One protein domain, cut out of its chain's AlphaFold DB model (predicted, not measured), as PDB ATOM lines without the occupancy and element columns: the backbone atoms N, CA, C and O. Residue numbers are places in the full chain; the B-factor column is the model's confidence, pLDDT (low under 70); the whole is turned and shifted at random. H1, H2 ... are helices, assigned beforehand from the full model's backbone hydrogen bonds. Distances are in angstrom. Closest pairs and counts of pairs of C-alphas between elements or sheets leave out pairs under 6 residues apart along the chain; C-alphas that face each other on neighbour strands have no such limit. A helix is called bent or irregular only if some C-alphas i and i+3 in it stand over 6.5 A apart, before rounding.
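Overview. This is residues 18 to 27 and 35 to 79 of the 81 residues of the protein "Alternate gene name: yzbB" of Nonlabens ulvanivorans (UniProt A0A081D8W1). One long, kinked helix, H4, makes most of the length: its first part meets the short helices H1 and H3 in a small, loose head, and residues 64 to 79, of which 64 to 78 belong to H4, stick out as an arm. The short H2 makes a corner with H3, away from H4. The printed part has 55 residues, with four named helices in the order H1, H2, H3, H4 and no named strand: the class is all helix. The whole is loose, with a radius of gyration of the C-alphas of 13.7 A and spans of 44 by 24 by 16 A.

Along the chain. Find C-alpha 18 at (42.743, -36.758, -44.266); from there H1 runs through residues 18 to 26, 12.0 A. Past the cut, look for H2 at residues 38 to 42, 6.1 A, and H3 at residues 46 to 52, 9.8 A. H4, residues 57 to 78, runs 30.0 A from (44.268, -37.287, -38.639) to (73.186, -45.137, -38.427). It has a kink of 46 degrees near residue 64 and is irregular: C-alphas 63 and 66 are 7.2 A apart.

Arrangement. Look first at H1 and H3, close but not clearly touching; their closest C-alphas, of Ile 21 and Ile 51, are 6.4 A apart. H1 and H4 are also close but not clearly touching, closest at the C-alphas of Asp 18 and Ala 57, 5.9 A. H2 and H3 only just touch, with 3 pairs of C-alphas within 8 A, and only at the corner; Thr 39 and Gln 48 have the closest C-alphas, 7.2 A apart. H3 and H4 are close but not clearly touching, at a shallow tilt of 14 degrees, opposite ways; their closest C-alphas, of Gln 50 and Ile 60, are 6.8 A apart. H2 and H4 are apart. In H1, H2 and H3 every O i to N i+4 pair is within hydrogen-bond range; in H4, 13 of 18 are.

Size, cuts and confidence. Residues 28 to 34 are not printed, and C-alphas 27 and 35 are 13.3 A apart across this cut. The links H2 to H3 and H3 to H4 are tight. The mean pLDDT of the printed part is 96.0, and no printed residue is under 70.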
ATOM      1  N   ASP A  18      44.061 -37.347 -44.016       95.12
ATOM      2  CA  ASP A  18      42.743 -36.758 -44.266       95.12
ATOM      3  C   ASP A  18      42.105 -37.344 -45.527       95.12
ATOM      4  O   ASP A  18      40.901 -37.573 -45.561       95.12
ATOM      5  N   PHE A  19      42.908 -37.692 -46.536       95.00
ATOM      6  CA  PHE A  19      42.410 -38.356 -47.742       95.00
ATOM      7  C   PHE A  19      41.834 -39.740 -47.457       95.00
ATOM      8  O   PHE A  19      40.792 -40.102 -48.002       95.00
ATOM      9  N   LEU A  20      42.501 -40.519 -46.603       95.31
ATOM     10  CA  LEU A  20      42.052 -41.861 -46.251       95.31
ATOM     11  C   LEU A  20      40.798 -41.808 -45.374       95.31
ATOM     12  O   LEU A  20      39.859 -42.567 -45.604       95.31
ATOM     13  N   ILE A  21      40.769 -40.885 -44.411       96.38
ATOM     14  CA  ILE A  21      39.622 -40.662 -43.528       96.38
ATOM     15  C   ILE A  21      38.415 -40.170 -44.335       96.38
ATOM     16  O   ILE A  21      37.322 -40.707 -44.176       96.38
ATOM     17  N   ASP A  22      38.599 -39.212 -45.249       94.94
ATOM     18  CA  ASP A  22      37.538 -38.705 -46.127       94.94
ATOM     19  C   ASP A  22      37.010 -39.792 -47.075       94.94
ATOM     20  O   ASP A  22      35.797 -39.967 -47.222       94.94
ATOM     21  N   ALA A  23      37.908 -40.584 -47.667       94.69
ATOM     22  CA  ALA A  23      37.529 -41.714 -48.505       94.69
ATOM     23  C   ALA A  23      36.739 -42.763 -47.709       94.69
ATOM     24  O   ALA A  23      35.693 -43.219 -48.179       94.69
ATOM     25  N   TYR A  24      37.186 -43.099 -46.492       95.25
ATOM     26  CA  TYR A  24      36.450 -43.984 -45.594       95.25
ATOM     27  C   TYR A  24      35.080 -43.392 -45.283       95.25
ATOM     28  O   TYR A  24      34.077 -44.079 -45.459       95.25
ATOM     29  N   ALA A  25      35.006 -42.113 -44.898       93.38
ATOM     30  CA  ALA A  25      33.780 -41.388 -44.566       93.38
ATOM     31  C   ALA A  25      32.751 -41.406 -45.709       93.38
ATOM     32  O   ALA A  25      31.570 -41.664 -45.458       93.38
ATOM     33  N   LYS A  26      33.197 -41.243 -46.958       93.25
ATOM     34  CA  LYS A  26      32.351 -41.245 -48.164       93.25
ATOM     35  C   LYS A  26      32.075 -42.636 -48.739       93.25
ATOM     36  O   LYS A  26      31.279 -42.753 -49.673       93.25
ATOM     37  N   ALA A  27      32.716 -43.684 -48.221       92.44
ATOM     38  CA  ALA A  27      32.564 -45.032 -48.744       92.44
ATOM     39  C   ALA A  27      31.118 -45.548 -48.591       92.44
ATOM     40  O   ALA A  27      30.547 -45.447 -47.501       92.44
ATOM     41  N   ASN A  35      40.561 -53.950 -47.033       94.00
ATOM     42  CA  ASN A  35      40.840 -55.349 -47.343       94.00
ATOM     43  C   ASN A  35      41.855 -55.928 -46.339       94.00
ATOM     44  O   ASN A  35      42.506 -55.191 -45.600       94.00
ATOM     45  N   SER A  36      42.039 -57.250 -46.349       89.50
ATOM     46  CA  SER A  36      42.975 -57.937 -45.446       89.50
ATOM     47  C   SER A  36      44.447 -57.549 -45.637       89.50
ATOM     48  O   SER A  36      45.264 -57.822 -44.765       89.50
ATOM     49  N   PHE A  37      44.805 -56.912 -46.756       95.12
ATOM     50  CA  PHE A  37      46.165 -56.443 -47.020       95.12
ATOM     51  C   PHE A  37      46.450 -55.057 -46.432       95.12
ATOM     52  O   PHE A  37      47.616 -54.677 -46.344       95.12
ATOM     53  N   PHE A  38      45.430 -54.302 -46.016       96.56
ATOM     54  CA  PHE A  38      45.618 -52.951 -45.491       96.56
ATOM     55  C   PHE A  38      46.527 -52.931 -44.258       96.56
ATOM     56  O   PHE A  38      47.456 -52.131 -44.193       96.56
ATOM     57  N   THR A  39      46.312 -53.847 -43.314       94.81
ATOM     58  CA  THR A  39      47.111 -53.938 -42.083       94.81
ATOM     59  C   THR A  39      48.564 -54.321 -42.364       94.81
ATOM     60  O   THR A  39      49.464 -53.827 -41.690       94.81
ATOM     61  N   ASN A  40      48.813 -55.108 -43.418       95.88
ATOM     62  CA  ASN A  40      50.167 -55.426 -43.877       95.88
ATOM     63  C   ASN A  40      50.888 -54.184 -44.420       95.88
ATOM     64  O   ASN A  40      52.068 -53.997 -44.147       95.88
ATOM     65  N   LEU A  41      50.186 -53.321 -45.167       95.25
ATOM     66  CA  LEU A  41      50.751 -52.069 -45.686       95.25
ATOM     67  C   LEU A  41      50.950 -51.023 -44.584       95.25
ATOM     68  O   LEU A  41      51.950 -50.311 -44.587       95.25
ATOM     69  N   ALA A  42      50.010 -50.936 -43.644       95.00
ATOM     70  CA  ALA A  42      50.107 -50.039 -42.496       95.00
ATOM     71  C   ALA A  42      51.153 -50.504 -41.466       95.00
ATOM     72  O   ALA A  42      51.562 -49.716 -40.618       95.00
ATOM     73  N   GLY A  43      51.557 -51.779 -41.506       93.69
ATOM     74  CA  GLY A  43      52.454 -52.394 -40.524       93.69
ATOM     75  C   GLY A  43      51.811 -52.614 -39.150       93.69
ATOM     76  O   GLY A  43      52.502 -52.949 -38.192       93.69
ATOM     77  N   THR A  44      50.498 -52.401 -39.027       93.88
ATOM     78  CA  THR A  44      49.740 -52.527 -37.781       93.88
ATOM     79  C   THR A  44      48.241 -52.626 -38.057       93.88
ATOM     80  O   THR A  44      47.736 -52.131 -39.065       93.88
ATOM     81  N   GLU A  45      47.497 -53.216 -37.123       95.69
ATOM     82  CA  GLU A  45      46.030 -53.169 -37.116       95.69
ATOM     83  C   GLU A  45      45.480 -51.853 -36.543       95.69
ATOM     84  O   GLU A  45      44.298 -51.547 -36.708       95.69
ATOM     85  N   ASN A  46      46.315 -51.072 -35.849       96.31
ATOM     86  CA  ASN A  46      45.861 -49.909 -35.089       96.31
ATOM     87  C   ASN A  46      45.298 -48.811 -35.989       96.31
ATOM     88  O   ASN A  46      44.239 -48.277 -35.682       96.31
ATOM     89  N   LEU A  47      45.943 -48.518 -37.123       96.94
ATOM     90  CA  LEU A  47      45.491 -47.457 -38.029       96.94
ATOM     91  C   LEU A  47      44.054 -47.691 -38.518       96.94
ATOM     92  O   LEU A  47      43.240 -46.770 -38.517       96.94
ATOM     93  N   GLN A  48      43.726 -48.932 -38.889       96.88
ATOM     94  CA  GLN A  48      42.366 -49.294 -39.285       96.88
ATOM     95  C   GLN A  48      41.382 -49.045 -38.138       96.88
ATOM     96  O   GLN A  48      40.394 -48.338 -38.323       96.88
ATOM     97  N   LYS A  49      41.687 -49.571 -36.943       97.31
ATOM     98  CA  LYS A  49      40.841 -49.427 -35.747       97.31
ATOM     99  C   LYS A  49      40.607 -47.958 -35.384       97.31
ATOM    100  O   LYS A  49      39.497 -47.590 -35.021       97.31
ATOM    101  N   GLN A  50      41.628 -47.112 -35.511       98.06
ATOM    102  CA  GLN A  50      41.537 -45.679 -35.224       98.06
ATOM    103  C   GLN A  50      40.616 -44.946 -36.209       98.06
ATOM    104  O   GLN A  50      39.791 -44.130 -35.794       98.06
ATOM    105  N   ILE A  51      40.710 -45.260 -37.505       97.50
ATOM    106  CA  ILE A  51      39.836 -44.672 -38.532       97.50
ATOM    107  C   ILE A  51      38.391 -45.149 -38.346       97.50
ATOM    108  O   ILE A  51      37.461 -44.347 -38.418       97.50
ATOM    109  N   GLU A  52      38.191 -46.438 -38.064       96.56
ATOM    110  CA  GLU A  52      36.870 -47.006 -37.768       96.56
ATOM    111  C   GLU A  52      36.250 -46.411 -36.493       96.56
ATOM    112  O   GLU A  52      35.034 -46.232 -36.431       96.56
ATOM    113  N   ALA A  53      37.075 -46.041 -35.509       97.25
ATOM    114  CA  ALA A  53      36.661 -45.335 -34.298       97.25
ATOM    115  C   ALA A  53      36.363 -43.837 -34.518       97.25
ATOM    116  O   ALA A  53      35.930 -43.160 -33.586       97.25
ATOM    117  N   GLY A  54      36.576 -43.312 -35.729       96.75
ATOM    118  CA  GLY A  54      36.286 -41.919 -36.071       96.75
ATOM    119  C   GLY A  54      37.340 -40.915 -35.601       96.75
ATOM    120  O   GLY A  54      37.036 -39.728 -35.516       96.75
ATOM    121  N   MET A  55      38.563 -41.367 -35.309       98.31
ATOM    122  CA  MET A  55      39.657 -40.468 -34.947       98.31
ATOM    123  C   MET A  55      40.047 -39.566 -36.122       98.31
ATOM    124  O   MET A  55      40.081 -39.979 -37.284       98.31
ATOM    125  N   THR A  56      40.393 -38.325 -35.805       97.81
ATOM    126  CA  THR A  56      40.935 -37.350 -36.752       97.81
ATOM    127  C   THR A  56      42.387 -37.671 -37.110       97.81
ATOM    128  O   THR A  56      43.115 -38.322 -36.354       97.81
ATOM    129  N   ALA A  57      42.868 -37.144 -38.241       96.81
ATOM    130  CA  ALA A  57      44.268 -37.287 -38.639       96.81
ATOM    131  C   ALA A  57      45.242 -36.772 -37.565       96.81
ATOM    132  O   ALA A  57      46.313 -37.348 -37.377       96.81
ATOM    133  N   SER A  58      44.873 -35.703 -36.850       96.88
ATOM    134  CA  SER A  58      45.695 -35.143 -35.775       96.88
ATOM    135  C   SER A  58      45.812 -36.097 -34.588       96.88
ATOM    136  O   SER A  58      46.909 -36.288 -34.074       96.88
ATOM    137  N   GLU A  59      44.711 -36.722 -34.167       97.94
ATOM    138  CA  GLU A  59      44.716 -37.677 -33.051       97.94
ATOM    139  C   GLU A  59      45.489 -38.951 -33.403       97.94
ATOM    140  O   GLU A  59      46.263 -39.458 -32.590       97.94
ATOM    141  N   ILE A  60      45.341 -39.440 -34.639       97.62
ATOM    142  CA  ILE A  60      46.112 -40.586 -35.131       97.62
ATOM    143  C   ILE A  60      47.609 -40.259 -35.130       97.62
ATOM    144  O   ILE A  60      48.398 -41.027 -34.587       97.62
ATOM    145  N   ARG A  61      48.017 -39.098 -35.657       96.00
ATOM    146  CA  ARG A  61      49.429 -38.681 -35.636       96.00
ATOM    147  C   ARG A  61      49.967 -38.509 -34.217       96.00
ATOM    148  O   ARG A  61      51.086 -38.936 -33.952       96.00
ATOM    149  N   ALA A  62      49.175 -37.944 -33.308       97.00
ATOM    150  CA  ALA A  62      49.557 -37.820 -31.903       97.00
ATOM    151  C   ALA A  62      49.826 -39.195 -31.272       97.00
ATOM    152  O   ALA A  62      50.780 -39.354 -30.515       97.00
ATOM    153  N   SER A  63      49.054 -40.224 -31.647       96.38
ATOM    154  CA  SER A  63      49.289 -41.591 -31.163       96.38
ATOM    155  C   SER A  63      50.636 -42.184 -31.602       96.38
ATOM    156  O   SER A  63      51.147 -43.078 -30.936       96.38
ATOM    157  N   TRP A  64      51.227 -41.681 -32.691       95.94
ATOM    158  CA  TRP A  64      52.511 -42.154 -33.219       95.94
ATOM    159  C   TRP A  64      53.713 -41.426 -32.617       95.94
ATOM    160  O   TRP A  64      54.845 -41.869 -32.785       95.94
ATOM    161  N   GLU A  65      53.496 -40.299 -31.936       96.00
ATOM    162  CA  GLU A  65      54.564 -39.384 -31.528       96.00
ATOM    163  C   GLU A  65      55.625 -40.067 -30.652       96.00
ATOM    164  O   GLU A  65      56.822 -39.849 -30.840       96.00
ATOM    165  N   ASN A  66      55.199 -40.928 -29.726       96.06
ATOM    166  CA  ASN A  66      56.112 -41.641 -28.834       96.06
ATOM    167  C   ASN A  66      57.005 -42.634 -29.593       96.06
ATOM    168  O   ASN A  66      58.221 -42.638 -29.393       96.06
ATOM    169  N   ASP A  67      56.428 -43.420 -30.504       95.94
ATOM    170  CA  ASP A  67      57.174 -44.402 -31.298       95.94
ATOM    171  C   ASP A  67      58.091 -43.717 -32.318       95.94
ATOM    172  O   ASP A  67      59.216 -44.162 -32.543       95.94
ATOM    173  N   LEU A  68      57.658 -42.588 -32.888       96.12
ATOM    174  CA  LEU A  68      58.480 -41.770 -33.782       96.12
ATOM    175  C   LEU A  68      59.684 -41.170 -33.053       96.12
ATOM    176  O   LEU A  68      60.786 -41.190 -33.601       96.12
ATOM    177  N   LYS A  69      59.511 -40.688 -31.815       97.81
ATOM    178  CA  LYS A  69      60.626 -40.225 -30.971       97.81
ATOM    179  C   LYS A  69      61.595 -41.363 -30.656       97.81
ATOM    180  O   LYS A  69      62.805 -41.182 -30.766       97.81
ATOM    181  N   ALA A  70      61.080 -42.540 -30.301       97.94
ATOM    182  CA  ALA A  70      61.913 -43.710 -30.039       97.94
ATOM    183  C   ALA A  70      62.700 -44.143 -31.288       97.94
ATOM    184  O   ALA A  70      63.899 -44.412 -31.206       97.94
ATOM    185  N   TYR A  71      62.050 -44.154 -32.455       96.81
ATOM    186  CA  TYR A  71      62.685 -44.460 -33.733       96.81
ATOM    187  C   TYR A  71      63.744 -43.423 -34.117       96.81
ATOM    188  O   TYR A  71      64.819 -43.795 -34.587       96.81
ATOM    189  N   ASP A  72      63.470 -42.135 -33.894       96.62
ATOM    190  CA  ASP A  72      64.418 -41.061 -34.181       96.62
ATOM    191  C   ASP A  72      65.696 -41.187 -33.349       96.62
ATOM    192  O   ASP A  72      66.782 -41.059 -33.904       96.62
ATOM    193  N   VAL A  73      65.591 -41.529 -32.060       97.75
ATOM    194  CA  VAL A  73      66.760 -41.822 -31.211       97.75
ATOM    195  C   VAL A  73      67.486 -43.077 -31.696       97.75
ATOM    196  O   VAL A  73      68.709 -43.074 -31.821       97.75
ATOM    197  N   MET A  74      66.740 -44.143 -31.997       97.62
ATOM    198  CA  MET A  74      67.302 -45.420 -32.441       97.62
ATOM    199  C   MET A  74      68.096 -45.285 -33.745       97.62
ATOM    200  O   MET A  74      69.151 -45.903 -33.871       97.62
ATOM    201  N   ARG A  75      67.633 -44.468 -34.701       97.38
ATOM    202  CA  ARG A  75      68.294 -44.327 -36.008       97.38
ATOM    203  C   ARG A  75      69.558 -43.461 -35.983       97.38
ATOM    204  O   ARG A  75      70.363 -43.606 -36.897       97.38
ATOM    205  N   GLN A  76      69.749 -42.590 -34.979       97.06
ATOM    206  CA  GLN A  76      70.875 -41.634 -34.934       97.06
ATOM    207  C   GLN A  76      72.255 -42.267 -35.196       97.06
ATOM    208  O   GLN A  76      72.999 -41.716 -36.004       97.06
ATOM    209  N   PRO A  77      72.622 -43.424 -34.601       96.69
ATOM    210  CA  PRO A  77      73.940 -44.030 -34.812       96.69
ATOM    211  C   PRO A  77      74.190 -44.520 -36.245       96.69
ATOM    212  O   PRO A  77      75.324 -44.842 -36.591       96.69
ATOM    213  N   TYR A  78      73.140 -44.616 -37.062       96.38
ATOM    214  CA  TYR A  78      73.186 -45.137 -38.427       96.38
ATOM    215  C   TYR A  78      73.043 -44.038 -39.489       96.38
ATOM    216  O   TYR A  78      73.028 -44.346 -40.683       96.38
ATOM    217  N   LEU A  79      72.926 -42.767 -39.087       94.12
ATOM    218  CA  LEU A  79      72.848 -41.644 -40.019       94.12
ATOM    219  C   LEU A  79      74.226 -41.360 -40.629       94.12
ATOM    220  O   LEU A  79      75.211 -41.159 -39.923       94.12
TER     221      LEU A  79